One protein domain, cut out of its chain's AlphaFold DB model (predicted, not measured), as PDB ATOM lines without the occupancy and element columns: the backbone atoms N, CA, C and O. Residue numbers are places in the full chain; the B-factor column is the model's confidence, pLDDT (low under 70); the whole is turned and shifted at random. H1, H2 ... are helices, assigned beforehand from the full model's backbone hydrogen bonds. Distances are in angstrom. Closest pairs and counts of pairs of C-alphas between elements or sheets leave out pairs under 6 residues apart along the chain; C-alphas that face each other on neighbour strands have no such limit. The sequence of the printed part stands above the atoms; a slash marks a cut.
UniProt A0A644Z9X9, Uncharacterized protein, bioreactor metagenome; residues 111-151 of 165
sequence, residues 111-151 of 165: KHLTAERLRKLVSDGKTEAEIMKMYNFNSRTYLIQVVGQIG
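What this domain is: This is residues 111 to 151 of the 165 residues of an uncharacterized protein of bioreactor metagenome (UniProt A0A644Z9X9). Three short helices stand at the corners of a triangle and make a small, loosely joined ring, with H3 on one side, H1 opposite it and H2 between them along the chain closing the third side. Each helix is near the other two and the contacts are few; H2 stands nearly square to H3, and tight links join H1 to H2 and H2 to H3. The printed part has 41 residues with three named helices in the order H1, H2, H3 and no named strand; the class is all helix. It is compact, with a radius of gyration of the C-alphas of 9.3 A, and spans 22 by 20 by 14 A.

How they stand to each other: Begin with the longest helix, H3, residues 140 to 149. Look next at H2, residues 128 to 134: it is close to H3 but not clearly touching, the closest C-alphas being those of Met 132 and Leu 143 at 7.1 A, and the two are about perpendicular at 88 degrees. H1, residues 115 to 123, is close to H3 but not clearly touching; their closest C-alphas, those of Ala 115 and Val 147, are 7.6 A apart. These two run opposite ways at a steep tilt of 55 degrees. H1 is also close to H2 but not clearly touching, with the C-alphas of Leu 121 and Ile 131 closest at 7.8 A; they run opposite ways at a steep tilt of 64 degrees. In H1, H2 and H3 every O i to N i+4 pair is within hydrogen-bond range.

Where its parts are: Find C-alpha 140 at (166.651, 172.715, 239.761); from there H3 runs 14.3 A to C-alpha 149 at (164.514, 160.263, 246.379). H1 starts at C-alpha 115, at (155.591, 160.512, 244.075), and covers 12.3 A to C-alpha 123. H2 covers 10.1 A from C-alpha 128 to C-alpha 134.

The domain as a whole: The two C-alphas farthest apart, those of Ser 123 and Asn 138, are 23.2 A apart. The printed part has no cut, and neither link between helices is long. The mean pLDDT of the printed part is 86.3, and no printed residue is under 70.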
ATOM      1  N   LYS A 111     159.041 169.287 250.903       79.00
ATOM      2  CA  LYS A 111     158.753 168.096 251.718       79.00
ATOM      3  C   LYS A 111     157.371 167.489 251.450       79.00
ATOM      4  O   LYS A 111     157.169 166.309 251.711       79.00
ATOM      5  N   HIS A 112     156.427 168.265 250.921       82.50
ATOM      6  CA  HIS A 112     155.070 167.799 250.622       82.50
ATOM      7  C   HIS A 112     154.924 167.218 249.210       82.50
ATOM      8  O   HIS A 112     153.827 166.819 248.809       82.50
ATOM      9  N   LEU A 113     156.003 167.185 248.424       84.38
ATOM     10  CA  LEU A 113     155.983 166.596 247.094       84.38
ATOM     11  C   LEU A 113     156.094 165.065 247.191       84.38
ATOM     12  O   LEU A 113     157.185 164.517 247.321       84.38
ATOM     13  N   THR A 114     154.961 164.367 247.096       87.56
ATOM     14  CA  THR A 114     154.924 162.897 247.008       87.56
ATOM     15  C   THR A 114     155.053 162.408 245.564       87.56
ATOM     16  O   THR A 114     154.764 163.136 244.610       87.56
ATOM     17  N   ALA A 115     155.452 161.143 245.390       87.25
ATOM     18  CA  ALA A 115     155.591 160.512 244.075       87.25
ATOM     19  C   ALA A 115     154.280 160.533 243.266       87.25
ATOM     20  O   ALA A 115     154.276 160.890 242.088       87.25
ATOM     21  N   GLU A 116     153.155 160.200 243.903       86.81
ATOM     22  CA  GLU A 116     151.832 160.220 243.267       86.81
ATOM     23  C   GLU A 116     151.433 161.627 242.834       86.81
ATOM     24  O   GLU A 116     150.965 161.837 241.713       86.81
ATOM     25  N   ARG A 117     151.669 162.616 243.704       88.12
ATOM     26  CA  ARG A 117     151.333 164.007 243.412       88.12
ATOM     27  C   ARG A 117     152.158 164.541 242.253       88.12
ATOM     28  O   ARG A 117     151.610 165.204 241.381       88.12
ATOM     29  N   LEU A 118     153.447 164.220 242.220       88.31
ATOM     30  CA  LEU A 118     154.323 164.598 241.122       88.31
ATOM     31  C   LEU A 118     153.860 163.992 239.790       88.31
ATOM     32  O   LEU A 118     153.766 164.712 238.799       88.31
ATOM     33  N   ARG A 119     153.511 162.698 239.763       86.75
ATOM     34  CA  ARG A 119     152.968 162.041 238.560       86.75
ATOM     35  C   ARG A 119     151.668 162.683 238.096       86.75
ATOM     36  O   ARG A 119     151.498 162.898 236.897       86.75
ATOM     37  N   LYS A 120     150.783 163.035 239.032       88.88
ATOM     38  CA  LYS A 120     149.541 163.748 238.727       88.88
ATOM     39  C   LYS A 120     149.817 165.115 238.102       88.88
ATOM     40  O   LYS A 120     149.294 165.394 237.038       88.88
ATOM     41  N   LEU A 121     150.713 165.912 238.686       89.12
ATOM     42  CA  LEU A 121     151.074 167.230 238.149       89.12
ATOM     43  C   LEU A 121     151.656 167.144 236.733       89.12
ATOM     44  O   LEU A 121     151.309 167.955 235.881       89.12
ATOM     45  N   VAL A 122     152.511 166.155 236.471       88.19
ATOM     46  CA  VAL A 122     153.066 165.931 235.128       88.19
ATOM     47  C   VAL A 122     151.980 165.479 234.148       88.19
ATOM     48  O   VAL A 122     151.963 165.943 233.011       88.19
ATOM     49  N   SER A 123     151.041 164.636 234.591       86.44
ATOM     50  CA  SER A 123     149.883 164.213 233.785       86.44
ATOM     51  C   SER A 123     148.937 165.380 233.480       86.44
ATOM     52  O   SER A 123     148.408 165.468 232.378       86.44
ATOM     53  N   ASP A 124     148.805 166.326 234.413       88.00
ATOM     54  CA  ASP A 124     148.069 167.586 234.249       88.00
ATOM     55  C   ASP A 124     148.820 168.599 233.349       88.00
ATOM     56  O   ASP A 124     148.407 169.752 233.216       88.00
ATOM     57  N   GLY A 125     149.951 168.202 232.753       85.69
ATOM     58  CA  GLY A 125     150.746 169.025 231.842       85.69
ATOM     59  C   GLY A 125     151.604 170.085 232.533       85.69
ATOM     60  O   GLY A 125     152.117 170.983 231.864       85.69
ATOM     61  N   LYS A 126     151.781 170.013 233.861       88.25
ATOM     62  CA  LYS A 126     152.618 170.975 234.584       88.25
ATOM     63  C   LYS A 126     154.083 170.790 234.238       88.25
ATOM     64  O   LYS A 126     154.652 169.702 234.319       88.25
ATOM     65  N   THR A 127     154.709 171.906 233.900       87.19
ATOM     66  CA  THR A 127     156.125 171.956 233.563       87.19
ATOM     67  C   THR A 127     156.997 171.932 234.816       87.19
ATOM     68  O   THR A 127     156.583 172.322 235.910       87.19
ATOM     69  N   GLU A 128     158.257 171.533 234.641       85.31
ATOM     70  CA  GLU A 128     159.278 171.547 235.695       85.31
ATOM     71  C   GLU A 128     159.337 172.912 236.415       85.31
ATOM     72  O   GLU A 128     159.324 172.980 237.642       85.31
ATOM     73  N   ALA A 129     159.310 174.011 235.653       85.12
ATOM     74  CA  ALA A 129     159.377 175.369 236.187       85.12
ATOM     75  C   ALA A 129     158.139 175.763 237.012       85.12
ATOM     76  O   ALA A 129     158.254 176.515 237.981       85.12
ATOM     77  N   GLU A 130     156.953 175.275 236.648       86.25
ATOM     78  CA  GLU A 130     155.731 175.513 237.422       86.25
ATOM     79  C   GLU A 130     155.747 174.733 238.732       86.25
ATOM     80  O   GLU A 130     155.391 175.279 239.773       86.25
ATOM     81  N   ILE A 131     156.216 173.485 238.702       86.75
ATOM     82  CA  ILE A 131     156.343 172.649 239.901       86.75
ATOM     83  C   ILE A 131     157.363 173.258 240.865       86.75
ATOM     84  O   ILE A 131     157.083 173.356 242.058       86.75
ATOM     85  N   MET A 132     158.486 173.776 240.356       87.31
ATOM     86  CA  MET A 132     159.447 174.514 241.179       87.31
ATOM     87  C   MET A 132     158.822 175.730 241.871       87.31
ATOM     88  O   MET A 132     159.107 175.970 243.040       87.31
ATOM     89  N   LYS A 133     157.950 176.478 241.183       86.06
ATOM     90  CA  LYS A 133     157.261 177.640 241.768       86.06
ATOM     91  C   LYS A 133     156.202 177.243 242.794       86.06
ATOM     92  O   LYS A 133     156.122 177.884 243.836       86.06
ATOM     93  N   MET A 134     155.413 176.204 242.514       85.62
ATOM     94  CA  MET A 134     154.364 175.721 243.424       85.62
ATOM     95  C   MET A 134     154.943 175.195 244.738       85.62
ATOM     96  O   MET A 134     154.357 175.423 245.793       85.62
ATOM     97  N   TYR A 135     156.093 174.521 244.659       85.56
ATOM     98  CA  TYR A 135     156.744 173.883 245.803       85.56
ATOM     99  C   TYR A 135     157.960 174.655 246.339       85.56
ATOM    100  O   TYR A 135     158.770 174.107 247.080       85.56
ATOM    101  N   ASN A 136     158.128 175.913 245.921       83.88
ATOM    102  CA  ASN A 136     159.208 176.805 246.351       83.88
ATOM    103  C   ASN A 136     160.616 176.170 246.300       83.88
ATOM    104  O   ASN A 136     161.430 176.327 247.211       83.88
ATOM    105  N   PHE A 137     160.912 175.422 245.234       84.62
ATOM    106  CA  PHE A 137     162.242 174.860 245.028       84.62
ATOM    107  C   PHE A 137     163.227 175.970 244.648       84.62
ATOM    108  O   PHE A 137     163.110 176.581 243.586       84.62
ATOM    109  N   ASN A 138     164.250 176.165 245.482       84.06
ATOM    110  CA  ASN A 138     165.295 177.175 245.267       84.06
ATOM    111  C   ASN A 138     166.237 176.841 244.100       84.06
ATOM    112  O   ASN A 138     166.905 177.720 243.564       84.06
ATOM    113  N   SER A 139     166.328 175.566 243.717       86.00
ATOM    114  CA  SER A 139     167.233 175.106 242.668       86.00
ATOM    115  C   SER A 139     166.668 173.903 241.929       86.00
ATOM    116  O   SER A 139     166.029 173.024 242.512       86.00
ATOM    117  N   ARG A 140     166.969 173.846 240.630       85.38
ATOM    118  CA  ARG A 140     166.651 172.715 239.761       85.38
ATOM    119  C   ARG A 140     167.333 171.433 240.234       85.38
ATOM    120  O   ARG A 140     166.724 170.370 240.244       85.38
ATOM    121  N   THR A 141     168.587 171.537 240.668       86.88
ATOM    122  CA  THR A 141     169.356 170.399 241.187       86.88
ATOM    123  C   THR A 141     168.666 169.788 242.403       86.88
ATOM    124  O   THR A 141     168.556 168.568 242.503       86.88
ATOM    125  N   TYR A 142     168.125 170.638 243.280       86.25
ATOM    126  CA  TYR A 142     167.396 170.198 244.465       86.25
ATOM    127  C   TYR A 142     166.073 169.507 244.105       86.25
ATOM    128  O   TYR A 142     165.779 168.440 244.639       86.25
ATOM    129  N   LEU A 143     165.322 170.038 243.129       86.44
ATOM    130  CA  LEU A 143     164.145 169.355 242.581       86.44
ATOM    131  C   LEU A 143     164.512 167.955 242.067       86.44
ATOM    132  O   LEU A 143     163.879 166.980 242.455       86.44
ATOM    133  N   ILE A 144     165.546 167.834 241.230       87.94
ATOM    134  CA  ILE A 144     165.971 166.548 240.652       87.94
ATOM    135  C   ILE A 144     166.370 165.551 241.746       87.94
ATOM    136  O   ILE A 144     166.044 164.366 241.643       87.94
ATOM    137  N   GLN A 145     167.039 166.016 242.802       86.88
ATOM    138  CA  GLN A 145     167.413 165.184 243.940       86.88
ATOM    139  C   GLN A 145     166.181 164.658 244.686       86.88
ATOM    140  O   GLN A 145     166.085 163.450 244.901       86.88
ATOM    141  N   VAL A 146     165.216 165.526 245.009       86.25
ATOM    142  CA  VAL A 146     163.963 165.135 245.682       86.25
ATOM    143  C   VAL A 146     163.151 164.180 244.809       86.25
ATOM    144  O   VAL A 146     162.737 163.121 245.268       86.25
ATOM    145  N   VAL A 147     163.008 164.487 243.519       88.25
ATOM    146  CA  VAL A 147     162.367 163.620 242.515       88.25
ATOM    147  C   VAL A 147     163.050 162.249 242.449       88.25
ATOM    148  O   VAL A 147     162.391 161.219 242.295       88.25
ATOM    149  N   GLY A 148     164.378 162.223 242.583       85.12
ATOM    150  CA  GLY A 148     165.164 161.000 242.648       85.12
ATOM    151  C   GLY A 148     164.965 160.204 243.938       85.12
ATOM    152  O   GLY A 148     164.945 158.978 243.868       85.12
ATOM    153  N   GLN A 149     164.795 160.880 245.078       86.75
ATOM    154  CA  GLN A 149     164.514 160.263 246.379       86.75
ATOM    155  C   GLN A 149     163.114 159.645 246.431       86.75
ATOM    156  O   GLN A 149     162.958 158.539 246.933       86.75
ATOM    157  N   ILE A 150     162.113 160.295 245.831       87.88
ATOM    158  CA  ILE A 150     160.738 159.769 245.739       87.88
ATOM    159  C   ILE A 150     160.547 158.760 244.587       87.88
ATOM    160  O   ILE A 150     159.419 158.445 244.212       87.88
ATOM    161  N   GLY A 151     161.633 158.274 243.974       84.06
ATOM    162  CA  GLY A 151     161.587 157.214 242.960       84.06
ATOM    163  C   GLY A 151     161.034 157.632 241.590       84.06
ATOM    164  O   GLY A 151     160.708 156.778 240.773       84.06
TER     165      GLY A 151